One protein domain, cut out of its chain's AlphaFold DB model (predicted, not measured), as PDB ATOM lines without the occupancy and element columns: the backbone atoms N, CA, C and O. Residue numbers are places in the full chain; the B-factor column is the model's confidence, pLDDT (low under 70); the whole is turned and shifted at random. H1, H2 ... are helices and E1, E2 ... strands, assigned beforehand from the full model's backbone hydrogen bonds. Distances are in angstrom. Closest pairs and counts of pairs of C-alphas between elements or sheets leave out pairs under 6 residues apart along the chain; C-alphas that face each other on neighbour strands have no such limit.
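What this domain is: This is residues 14 to 96 of the 237 residues of an uncharacterized protein of Calothrix sp. NIES-2100 (UniProt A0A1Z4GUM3). A small sheet of three short antiparallel strands, E1, E2 and E3, has one long helix, H3, running along over one face, with the short helix H4 on the same face, packed on E3 and making a corner with the last part of H3; of the other short helices, H1 only grazes the sheet, H2 is off the sheet and close to the first part of H3, and H5 is off to one side and touches no other helix. Residues 51 to 56, which include the first residues of H3, stick out. The printed part has 83 residues, with five named helices and three named strands in the order H1 E1 E2 E3 H2 H3 H4 H5, and is mostly helix. The sheet order is E1 E2 E3. The whole is compact, with a radius of gyration of the C-alphas of 13.2 A and spans of 35 by 30 by 19 A.

How they stand to each other: Strands E1, residues 23 to 25, E2, residues 31 to 33, and E3, residues 36 to 39, form a meander, each strand the antiparallel neighbour of the one before. E1 and E2 are a hairpin at 155 degrees, with N 24 and O 32 2.9 A apart, within hydrogen-bond range. E2 and E3 are a hairpin at 176 degrees, with N 39 and O 31 2.9 A apart, also within range. H3, residues 54 to 74, is on the sheet at a height over the sheet of 9.0 A. It lies over E2 and runs along the strands, at 21 degrees to E2 on the local plane; the closest C-alphas of the two, Ile 31 and Leu 65, are 7.3 A apart. H4, residues 77 to 83, is on the sheet, with the C-alphas of Tyr 36 and Leu 82 the closest to E3 at 5.3 A. With H3 and H4 on one face of the sheet, there are two layers. H3 and H4 touch only at the corner, about perpendicular at 89 degrees, with C-alphas Thr 72 and Leu 78 closest at 4.9 A. H1, residues 14 to 22, only grazes the sheet with residues 17 to 22. H2, residues 43 to 50, is close to H3 but not clearly touching, with C-alphas Leu 49 and Gln 57 closest at 6.3 A. H5, residues 88 to 94, is apart from H3. Every O i to N i+4 pair is within hydrogen-bond range in H1, H2, H3 and H5; H4 has 2 of 3.

Where its parts are: H1 begins at C-alpha 14 (-35.643, -48.344, 8.932) and is 11.7 A long. E1, E2 and E3 measure 6.9 A, 7.0 A and 8.9 A. H2 is 10.7 A long. H3, 28.3 A, begins at C-alpha 54 (-15.571, -32.569, 28.973). H4 is 10.6 A, and H5, 9.8 A, ends at C-alpha 94 (-27.663, -17.682, 4.078).

The domain as a whole: The C-alphas of Ala 14 and Asn 51, the two farthest apart, are 37.5 A apart. The printed part has no cut, and each link between named elements is tight. The mean pLDDT of the printed part is 70.9; it is under 70 at residues 35, 37, 71 and 74 to 96.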
ATOM      1  N   ALA A  14     -36.572 -48.694  10.001       71.88
ATOM      2  CA  ALA A  14     -35.643 -48.344   8.932       71.88
ATOM      3  C   ALA A  14     -34.844 -47.056   9.208       71.88
ATOM      4  O   ALA A  14     -33.666 -46.991   8.881       71.88
ATOM      5  N   ALA A  15     -35.448 -46.035   9.821       74.62
ATOM      6  CA  ALA A  15     -34.746 -44.808  10.198       74.62
ATOM      7  C   ALA A  15     -33.805 -45.029  11.393       74.62
ATOM      8  O   ALA A  15     -32.709 -44.479  11.407       74.62
ATOM      9  N   LEU A  16     -34.189 -45.858  12.368       78.31
ATOM     10  CA  LEU A  16     -33.290 -46.236  13.467       78.31
ATOM     11  C   LEU A  16     -32.098 -47.060  12.966       78.31
ATOM     12  O   LEU A  16     -30.967 -46.799  13.365       78.31
ATOM     13  N   GLU A  17     -32.335 -48.017  12.066       80.31
ATOM     14  CA  GLU A  17     -31.272 -48.792  11.416       80.31
ATOM     15  C   GLU A  17     -30.335 -47.898  10.599       80.31
ATOM     16  O   GLU A  17     -29.117 -48.060  10.666       80.31
ATOM     17  N   ASP A  18     -30.878 -46.920   9.874       83.00
ATOM     18  CA  ASP A  18     -30.100 -45.949   9.104       83.00
ATOM     19  C   ASP A  18     -29.217 -45.082  10.018       83.00
ATOM     20  O   ASP A  18     -28.011 -44.989   9.792       83.00
ATOM     21  N   ILE A  19     -29.769 -44.565  11.124       84.50
ATOM     22  CA  ILE A  19     -29.004 -43.803  12.125       84.50
ATOM     23  C   ILE A  19     -27.847 -44.641  12.675       84.50
ATOM     24  O   ILE A  19     -26.703 -44.190  12.671       84.50
ATOM     25  N   VAL A  20     -28.131 -45.862  13.136       83.25
ATOM     26  CA  VAL A  20     -27.131 -46.723  13.788       83.25
ATOM     27  C   VAL A  20     -26.046 -47.177  12.811       83.25
ATOM     28  O   VAL A  20     -24.890 -47.317  13.204       83.25
ATOM     29  N   SER A  21     -26.399 -47.416  11.548       84.12
ATOM     30  CA  SER A  21     -25.455 -47.935  10.555       84.12
ATOM     31  C   SER A  21     -24.631 -46.855   9.858       84.12
ATOM     32  O   SER A  21     -23.517 -47.148   9.419       84.12
ATOM     33  N   LYS A  22     -25.145 -45.622   9.747       83.50
ATOM     34  CA  LYS A  22     -24.537 -44.595   8.891       83.50
ATOM     35  C   LYS A  22     -24.089 -43.338   9.614       83.50
ATOM     36  O   LYS A  22     -23.195 -42.680   9.088       83.50
ATOM     37  N   VAL A  23     -24.655 -42.993  10.775       86.88
ATOM     38  CA  VAL A  23     -24.206 -41.821  11.540       86.88
ATOM     39  C   VAL A  23     -22.963 -42.182  12.341       86.88
ATOM     40  O   VAL A  23     -22.977 -43.093  13.165       86.88
ATOM     41  N   GLN A  24     -21.885 -41.432  12.132       85.62
ATOM     42  CA  GLN A  24     -20.656 -41.558  12.910       85.62
ATOM     43  C   GLN A  24     -20.245 -40.202  13.467       85.62
ATOM     44  O   GLN A  24     -20.405 -39.168  12.820       85.62
ATOM     45  N   ILE A  25     -19.706 -40.228  14.681       87.00
ATOM     46  CA  ILE A  25     -19.150 -39.061  15.354       87.00
ATOM     47  C   ILE A  25     -17.647 -39.269  15.449       87.00
ATOM     48  O   ILE A  25     -17.189 -40.269  16.002       87.00
ATOM     49  N   GLN A  26     -16.887 -38.335  14.895       84.69
ATOM     50  CA  GLN A  26     -15.433 -38.375  14.899       84.69
ATOM     51  C   GLN A  26     -14.856 -37.639  16.116       84.69
ATOM     52  O   GLN A  26     -15.531 -36.862  16.794       84.69
ATOM     53  N   SER A  27     -13.578 -37.893  16.408       78.75
ATOM     54  CA  SER A  27     -12.863 -37.317  17.557       78.75
ATOM     55  C   SER A  27     -12.633 -35.802  17.464       78.75
ATOM     56  O   SER A  27     -12.270 -35.171  18.451       78.75
ATOM     57  N   ASP A  28     -12.825 -35.218  16.284       79.31
ATOM     58  CA  ASP A  28     -12.803 -33.775  16.017       79.31
ATOM     59  C   ASP A  28     -14.203 -33.133  16.130       79.31
ATOM     60  O   ASP A  28     -14.397 -31.991  15.721       79.31
ATOM     61  N   PHE A  29     -15.178 -33.861  16.690       80.06
ATOM     62  CA  PHE A  29     -16.591 -33.479  16.797       80.06
ATOM     63  C   PHE A  29     -17.334 -33.382  15.455       80.06
ATOM     64  O   PHE A  29     -18.481 -32.924  15.434       80.06
ATOM     65  N   THR A  30     -16.736 -33.840  14.351       80.62
ATOM     66  CA  THR A  30     -17.415 -33.931  13.057       80.62
ATOM     67  C   THR A  30     -18.470 -35.037  13.098       80.62
ATOM     68  O   THR A  30     -18.193 -36.174  13.488       80.62
ATOM     69  N   ILE A  31     -19.690 -34.709  12.668       84.31
ATOM     70  CA  ILE A  31     -20.774 -35.682  12.500       84.31
ATOM     71  C   ILE A  31     -20.867 -36.022  11.016       84.31
ATOM     72  O   ILE A  31     -21.102 -35.147  10.180       84.31
ATOM     73  N   THR A  32     -20.680 -37.294  10.684       81.19
ATOM     74  CA  THR A  32     -20.748 -37.804   9.314       81.19
ATOM     75  C   THR A  32     -21.934 -38.730   9.141       81.19
ATOM     76  O   THR A  32     -22.298 -39.457  10.063       81.19
ATOM     77  N   HIS A  33     -22.475 -38.763   7.929       82.94
ATOM     78  CA  HIS A  33     -23.430 -39.772   7.504       82.94
ATOM     79  C   HIS A  33     -23.035 -40.272   6.116       82.94
ATOM     80  O   HIS A  33     -22.702 -39.458   5.264       82.94
ATOM     81  N   ALA A  34     -23.065 -41.586   5.875       75.94
ATOM     82  CA  ALA A  34     -22.545 -42.179   4.633       75.94
ATOM     83  C   ALA A  34     -23.142 -41.572   3.345       75.94
ATOM     84  O   ALA A  34     -22.440 -41.426   2.349       75.94
ATOM     85  N   ASP A  35     -24.416 -41.177   3.392       69.50
ATOM     86  CA  ASP A  35     -25.138 -40.605   2.247       69.50
ATOM     87  C   ASP A  35     -25.169 -39.060   2.221       69.50
ATOM     88  O   ASP A  35     -25.783 -38.482   1.325       69.50
ATOM     89  N   TYR A  36     -24.555 -38.370   3.195       70.62
ATOM     90  CA  TYR A  36     -24.649 -36.910   3.343       70.62
ATOM     91  C   TYR A  36     -23.293 -36.246   3.600       70.62
ATOM     92  O   TYR A  36     -22.361 -36.856   4.118       70.62
ATOM     93  N   GLN A  37     -23.191 -34.954   3.277       67.62
ATOM     94  CA  GLN A  37     -21.985 -34.184   3.574       67.62
ATOM     95  C   GLN A  37     -21.698 -34.131   5.088       67.62
ATOM     96  O   GLN A  37     -22.621 -33.903   5.877       67.62
ATOM     97  N   PRO A  38     -20.429 -34.302   5.505       73.38
ATOM     98  CA  PRO A  38     -20.012 -34.129   6.889       73.38
ATOM     99  C   PRO A  38     -20.362 -32.746   7.432       73.38
ATOM    100  O   PRO A  38     -20.048 -31.723   6.816       73.38
ATOM    101  N   LEU A  39     -20.923 -32.702   8.638       72.38
ATOM    102  CA  LEU A  39     -20.991 -31.470   9.412       72.38
ATOM    103  C   LEU A  39     -19.629 -31.248  10.075       72.38
ATOM    104  O   LEU A  39     -19.421 -31.601  11.238       72.38
ATOM    105  N   LYS A  40     -18.685 -30.727   9.287       76.06
ATOM    106  CA  LYS A  40     -17.317 -30.452   9.723       76.06
ATOM    107  C   LYS A  40     -17.235 -29.109  10.448       76.06
ATOM    108  O   LYS A  40     -17.845 -28.124  10.035       76.06
ATOM    109  N   LEU A  41     -16.449 -29.070  11.518       74.38
ATOM    110  CA  LEU A  41     -16.086 -27.844  12.225       74.38
ATOM    111  C   LEU A  41     -14.806 -27.246  11.642       74.38
ATOM    112  O   LEU A  41     -13.916 -27.969  11.199       74.38
ATOM    113  N   ALA A  42     -14.698 -25.917  11.665       77.75
ATOM    114  CA  ALA A  42     -13.436 -25.257  11.353       77.75
ATOM    115  C   ALA A  42     -12.366 -25.687  12.366       77.75
ATOM    116  O   ALA A  42     -12.640 -25.749  13.567       77.75
ATOM    117  N   ASP A  43     -11.148 -25.943  11.889       75.19
ATOM    118  CA  ASP A  43     -10.074 -26.518  12.707       75.19
ATOM    119  C   ASP A  43      -9.764 -25.647  13.951       75.19
ATOM    120  O   ASP A  43      -9.512 -26.164  15.039       75.19
ATOM    121  N   GLU A  44      -9.903 -24.321  13.843       75.00
ATOM    122  CA  GLU A  44      -9.758 -23.360  14.954       75.00
ATOM    123  C   GLU A  44     -10.793 -23.568  16.078       75.00
ATOM    124  O   GLU A  44     -10.495 -23.429  17.271       75.00
ATOM    125  N   ILE A  45     -12.021 -23.935  15.703       75.38
ATOM    126  CA  ILE A  45     -13.127 -24.193  16.630       75.38
ATOM    127  C   ILE A  45     -12.929 -25.550  17.309       75.38
ATOM    128  O   ILE A  45     -13.177 -25.666  18.508       75.38
ATOM    129  N   VAL A  46     -12.429 -26.553  16.578       80.50
ATOM    130  CA  VAL A  46     -12.100 -27.879  17.130       80.50
ATOM    131  C   VAL A  46     -11.039 -27.756  18.219       80.50
ATOM    132  O   VAL A  46     -11.248 -28.238  19.332       80.50
ATOM    133  N   VAL A  47      -9.941 -27.048  17.939       81.00
ATOM    134  CA  VAL A  47      -8.862 -26.821  18.916       81.00
ATOM    135  C   VAL A  47      -9.389 -26.093  20.154       81.00
ATOM    136  O   VAL A  47      -9.059 -26.452  21.284       81.00
ATOM    137  N   SER A  48     -10.259 -25.100  19.963       79.88
ATOM    138  CA  SER A  48     -10.875 -24.365  21.072       79.88
ATOM    139  C   SER A  48     -11.790 -25.254  21.924       79.88
ATOM    140  O   SER A  48     -11.718 -25.201  23.149       79.88
ATOM    141  N   LEU A  49     -12.612 -26.103  21.300       82.19
ATOM    142  CA  LEU A  49     -13.514 -27.040  21.981       82.19
ATOM    143  C   LEU A  49     -12.759 -28.118  22.765       82.19
ATOM    144  O   LEU A  49     -13.147 -28.426  23.888       82.19
ATOM    145  N   GLN A  50     -11.671 -28.661  22.213       84.19
ATOM    146  CA  GLN A  50     -10.856 -29.685  22.880       84.19
ATOM    147  C   GLN A  50     -10.214 -29.184  24.182       84.19
ATOM    148  O   GLN A  50      -9.980 -29.975  25.092       84.19
ATOM    149  N   ASN A  51      -9.975 -27.873  24.293       86.56
ATOM    150  CA  ASN A  51      -9.427 -27.244  25.496       86.56
ATOM    151  C   ASN A  51     -10.480 -26.961  26.588       86.56
ATOM    152  O   ASN A  51     -10.120 -26.533  27.685       86.56
ATOM    153  N   LEU A  52     -11.772 -27.169  26.314       88.31
ATOM    154  CA  LEU A  52     -12.848 -26.955  27.288       88.31
ATOM    155  C   LEU A  52     -13.083 -28.193  28.168       88.31
ATOM    156  O   LEU A  52     -12.706 -29.298  27.786       88.31
ATOM    157  N   PRO A  53     -13.755 -28.053  29.325       92.12
ATOM    158  CA  PRO A  53     -14.164 -29.197  30.134       92.12
ATOM    159  C   PRO A  53     -15.031 -30.190  29.355       92.12
ATOM    160  O   PRO A  53     -15.851 -29.802  28.514       92.12
ATOM    161  N   ILE A  54     -14.890 -31.478  29.677       84.19
ATOM    162  CA  ILE A  54     -15.571 -32.569  28.973       84.19
ATOM    163  C   ILE A  54     -17.101 -32.440  29.026       84.19
ATOM    164  O   ILE A  54     -17.782 -32.820  28.074       84.19
ATOM    165  N   GLU A  55     -17.673 -31.840  30.081       84.81
ATOM    166  CA  GLU A  55     -19.122 -31.616  30.147       84.81
ATOM    167  C   GLU A  55     -19.597 -30.621  29.081       84.81
ATOM    168  O   GLU A  55     -20.672 -30.790  28.501       84.81
ATOM    169  N   ILE A  56     -18.790 -29.599  28.788       76.69
ATOM    170  CA  ILE A  56     -19.100 -28.585  27.776       76.69
ATOM    171  C   ILE A  56     -18.938 -29.168  26.373       76.69
ATOM    172  O   ILE A  56     -19.810 -28.955  25.528       76.69
ATOM    173  N   GLN A  57     -17.891 -29.968  26.153       80.62
ATOM    174  CA  GLN A  57     -17.695 -30.718  24.909       80.62
ATOM    175  C   GLN A  57     -18.899 -31.630  24.621       80.62
ATOM    176  O   GLN A  57     -19.501 -31.562  23.549       80.62
ATOM    177  N   ASN A  58     -19.324 -32.412  25.617       81.44
ATOM    178  CA  ASN A  58     -20.474 -33.309  25.505       81.44
ATOM    179  C   ASN A  58     -21.787 -32.550  25.299       81.44
ATOM    180  O   ASN A  58     -22.636 -32.981  24.520       81.44
ATOM    181  N   ARG A  59     -21.985 -31.416  25.980       75.94
ATOM    182  CA  ARG A  59     -23.185 -30.587  25.798       75.94
ATOM    183  C   ARG A  59     -23.262 -30.036  24.381       75.94
ATOM    184  O   ARG A  59     -24.328 -30.075  23.772       75.94
ATOM    185  N   TYR A  60     -22.142 -29.548  23.861       81.12
ATOM    186  CA  TYR A  60     -22.049 -29.073  22.489       81.12
ATOM    187  C   TYR A  60     -22.356 -30.196  21.493       81.12
ATOM    188  O   TYR A  60     -23.230 -30.041  20.640       81.12
ATOM    189  N   LEU A  61     -21.716 -31.355  21.660       80.44
ATOM    190  CA  LEU A  61     -21.911 -32.512  20.794       80.44
ATOM    191  C   LEU A  61     -23.364 -32.999  20.787       80.44
ATOM    192  O   LEU A  61     -23.926 -33.243  19.723       80.44
ATOM    193  N   ASN A  62     -24.002 -33.070  21.957       80.94
ATOM    194  CA  ASN A  62     -25.411 -33.446  22.070       80.94
ATOM    195  C   ASN A  62     -26.332 -32.469  21.334       80.94
ATOM    196  O   ASN A  62     -27.292 -32.895  20.696       80.94
ATOM    197  N   LEU A  63     -26.050 -31.165  21.395       76.00
ATOM    198  CA  LEU A  63     -26.821 -30.166  20.655       76.00
ATOM    199  C   LEU A  63     -26.653 -30.335  19.142       76.00
ATOM    200  O   LEU A  63     -27.651 -30.310  18.424       76.00
ATOM    201  N   GLN A  64     -25.423 -30.550  18.666       78.75
ATOM    202  CA  GLN A  64     -25.157 -30.769  17.241       78.75
ATOM    203  C   GLN A  64     -25.804 -32.057  16.736       78.75
ATOM    204  O   GLN A  64     -26.506 -32.034  15.727       78.75
ATOM    205  N   LEU A  65     -25.654 -33.158  17.475       80.56
ATOM    206  CA  LEU A  65     -26.254 -34.444  17.132       80.56
ATOM    207  C   LEU A  65     -27.777 -34.363  17.120       80.56
ATOM    208  O   LEU A  65     -28.405 -34.806  16.163       80.56
ATOM    209  N   ARG A  66     -28.380 -33.742  18.138       79.88
ATOM    210  CA  ARG A  66     -29.831 -33.538  18.184       79.88
ATOM    211  C   ARG A  66     -30.310 -32.748  16.974       79.88
ATOM    212  O   ARG A  66     -31.267 -33.165  16.332       79.88
ATOM    213  N   ASN A  67     -29.655 -31.634  16.654       73.00
ATOM    214  CA  ASN A  67     -30.045 -30.795  15.523       73.00
ATOM    215  C   ASN A  67     -29.864 -31.531  14.184       73.00
ATOM    216  O   ASN A  67     -30.736 -31.441  13.324       73.00
ATOM    217  N   PHE A  68     -28.780 -32.297  14.029       78.44
ATOM    218  CA  PHE A  68     -28.520 -33.116  12.846       78.44
ATOM    219  C   PHE A  68     -29.588 -34.199  12.657       78.44
ATOM    220  O   PHE A  68     -30.190 -34.292  11.587       78.44
ATOM    221  N   LEU A  69     -29.869 -34.987  13.701       79.44
ATOM    222  CA  LEU A  69     -30.872 -36.054  13.657       79.44
ATOM    223  C   LEU A  69     -32.269 -35.486  13.404       79.44
ATOM    224  O   LEU A  69     -33.003 -35.994  12.558       79.44
ATOM    225  N   TYR A  70     -32.610 -34.394  14.088       70.00
ATOM    226  CA  TYR A  70     -33.884 -33.709  13.913       70.00
ATOM    227  C   TYR A  70     -34.040 -33.174  12.482       70.00
ATOM    228  O   TYR A  70     -35.018 -33.491  11.813       70.00
ATOM    229  N   GLY A  71     -33.055 -32.444  11.952       66.19
ATOM    230  CA  GLY A  71     -33.124 -31.906  10.591       66.19
ATOM    231  C   GLY A  71     -33.079 -32.975   9.488       66.19
ATOM    232  O   GLY A  71     -33.650 -32.768   8.419       66.19
ATOM    233  N   THR A  72     -32.430 -34.118   9.733       72.25
ATOM    234  CA  THR A  72     -32.271 -35.194   8.734       72.25
ATOM    235  C   THR A  72     -33.459 -36.151   8.716       72.25
ATOM    236  O   THR A  72     -33.953 -36.497   7.641       72.25
ATOM    237  N   TYR A  73     -33.939 -36.575   9.886       74.00
ATOM    238  CA  TYR A  73     -34.934 -37.647  10.000       74.00
ATOM    239  C   TYR A  73     -36.328 -37.166  10.388       74.00
ATOM    240  O   TYR A  73     -37.294 -37.836  10.040       74.00
ATOM    241  N   TYR A  74     -36.441 -36.030  11.081       63.78
ATOM    242  CA  TYR A  74     -37.729 -35.516  11.546       63.78
ATOM    243  C   TYR A  74     -38.265 -34.419  10.621       63.78
ATOM    244  O   TYR A  74     -39.370 -34.528  10.103       63.78
ATOM    245  N   ASN A  75     -37.442 -33.407  10.344       60.00
ATOM    246  CA  ASN A  75     -37.806 -32.292   9.479       60.00
ATOM    247  C   ASN A  75     -37.456 -32.515   7.999       60.00
ATOM    248  O   ASN A  75     -37.867 -31.718   7.180       60.00
ATOM    249  N   GLY A  76     -36.637 -33.500   7.611       58.44
ATOM    250  CA  GLY A  76     -36.240 -33.731   6.202       58.44
ATOM    251  C   GLY A  76     -35.461 -32.595   5.495       58.44
ATOM    252  O   GLY A  76     -34.887 -32.811   4.430       58.44
ATOM    253  N   GLU A  77     -35.376 -31.413   6.100       54.91
ATOM    254  CA  GLU A  77     -34.791 -30.165   5.603       54.91
ATOM    255  C   GLU A  77     -33.291 -30.291   5.267       54.91
ATOM    256  O   GLU A  77     -32.777 -29.663   4.333       54.91
ATOM    257  N   LEU A  78     -32.577 -31.157   5.998       54.94
ATOM    258  CA  LEU A  78     -31.166 -31.447   5.743       54.94
ATOM    259  C   LEU A  78     -30.960 -32.417   4.572       54.94
ATOM    260  O   LEU A  78     -29.908 -32.354   3.943       54.94
ATOM    261  N   LYS A  79     -31.944 -33.248   4.197       60.12
ATOM    262  CA  LYS A  79     -31.781 -34.188   3.069       60.12
ATOM    263  C   LYS A  79     -31.584 -33.459   1.742       60.12
ATOM    264  O   LYS A  79     -30.695 -33.822   0.982       60.12
ATOM    265  N   ALA A  80     -32.358 -32.404   1.480       56.28
ATOM    266  CA  ALA A  80     -32.230 -31.605   0.255       56.28
ATOM    267  C   ALA A  80     -30.948 -30.749   0.233       56.28
ATOM    268  O   ALA A  80     -30.352 -30.533  -0.822       56.28
ATOM    269  N   THR A  81     -30.515 -30.287   1.409       52.72
ATOM    270  CA  THR A  81     -29.351 -29.407   1.573       52.72
ATOM    271  C   THR A  81     -28.029 -30.176   1.511       52.72
ATOM    272  O   THR A  81     -27.057 -29.675   0.957       52.72
ATOM    273  N   LEU A  82     -27.992 -31.399   2.049       56.03
ATOM    274  CA  LEU A  82     -26.799 -32.246   2.091       56.03
ATOM    275  C   LEU A  82     -26.628 -33.122   0.837       56.03
ATOM    276  O   LEU A  82     -25.534 -33.638   0.618       56.03
ATOM    277  N   ALA A  83     -27.679 -33.296   0.023       57.00
ATOM    278  CA  ALA A  83     -27.632 -34.053  -1.236       57.00
ATOM    279  C   ALA A  83     -27.031 -33.263  -2.414       57.00
ATOM    280  O   ALA A  83     -26.566 -33.861  -3.383       57.00
ATOM    281  N   ASN A  84     -27.017 -31.929  -2.345       47.06
ATOM    282  CA  ASN A  84     -26.437 -31.071  -3.374       47.06
ATOM    283  C   ASN A  84     -25.153 -30.440  -2.833       47.06
ATOM    284  O   ASN A  84     -25.163 -29.922  -1.724       47.06
ATOM    285  N   ASN A  85     -24.068 -30.467  -3.616       50.56
ATOM    286  CA  ASN A  85     -22.755 -29.860  -3.334       50.56
ATOM    287  C   ASN A  85     -22.829 -28.330  -3.109       50.56
ATOM    288  O   ASN A  85     -22.278 -27.544  -3.879       50.56
ATOM    289  N   VAL A  86     -23.522 -27.877  -2.069       46.69
ATOM    290  CA  VAL A  86     -23.617 -26.477  -1.683       46.69
ATOM    291  C   VAL A  86     -22.779 -26.307  -0.431       46.69
ATOM    292  O   VAL A  86     -23.038 -26.927   0.593       46.69
ATOM    293  N   ASN A  87     -21.752 -25.468  -0.545       43.12
ATOM    294  CA  ASN A  87     -20.793 -25.176   0.512       43.12
ATOM    295  C   ASN A  87     -21.522 -24.870   1.837       43.12
ATOM    296  O   ASN A  87     -22.252 -23.873   1.922       43.12
ATOM    297  N   THR A  88     -21.359 -25.747   2.830       45.38
ATOM    298  CA  THR A  88     -22.155 -25.829   4.070       45.38
ATOM    299  C   THR A  88     -22.102 -24.528   4.875       45.38
ATOM    300  O   THR A  88     -23.118 -24.088   5.418       45.38
ATOM    301  N   ASP A  89     -20.963 -23.831   4.829       43.97
ATOM    302  CA  ASP A  89     -20.773 -22.513   5.447       43.97
ATOM    303  C   ASP A  89     -21.674 -21.440   4.834       43.97
ATOM    304  O   ASP A  89     -22.229 -20.594   5.533       43.97
ATOM    305  N   SER A  90     -21.893 -21.496   3.521       41.28
ATOM    306  CA  SER A  90     -22.694 -20.499   2.814       41.28
ATOM    307  C   SER A  90     -24.201 -20.708   2.978       41.28
ATOM    308  O   SER A  90     -24.954 -19.758   2.780       41.28
ATOM    309  N   VAL A  91     -24.652 -21.917   3.342       42.59
ATOM    310  CA  VAL A  91     -26.072 -22.216   3.604       42.59
ATOM    311  C   VAL A  91     -26.429 -21.925   5.056       42.59
ATOM    312  O   VAL A  91     -27.464 -21.313   5.310       42.59
ATOM    313  N   LEU A  92     -25.543 -22.261   6.001       41.91
ATOM    314  CA  LEU A  92     -25.695 -21.869   7.406       41.91
ATOM    315  C   LEU A  92     -25.620 -20.342   7.579       41.91
ATOM    316  O   LEU A  92     -26.323 -19.791   8.424       41.91
ATOM    317  N   GLN A  93     -24.836 -19.641   6.746       39.44
ATOM    318  CA  GLN A  93     -24.829 -18.175   6.702       39.44
ATOM    319  C   GLN A  93     -26.010 -17.573   5.921       39.44
ATOM    320  O   GLN A  93     -26.560 -16.572   6.377       39.44
ATOM    321  N   ARG A  94     -26.470 -18.173   4.808       38.62
ATOM    322  CA  ARG A  94     -27.663 -17.682   4.078       38.62
ATOM    323  C   ARG A  94     -28.967 -17.871   4.856       38.62
ATOM    324  O   ARG A  94     -29.799 -16.972   4.846       38.62
ATOM    325  N   LYS A  95     -29.110 -18.952   5.633       40.00
ATOM    326  CA  LYS A  95     -30.245 -19.125   6.562       40.00
ATOM    327  C   LYS A  95     -30.163 -18.251   7.815       40.00
ATOM    328  O   LYS A  95     -31.156 -18.112   8.518       40.00
ATOM    329  N   LYS A  96     -29.018 -17.614   8.084       38.28
ATOM    330  CA  LYS A  96     -28.876 -16.663   9.195       38.28
ATOM    331  C   LYS A  96     -29.511 -15.294   8.916       38.28
ATOM    332  O   LYS A  96     -29.505 -14.460   9.816       38.28
TER     333      LYS A  96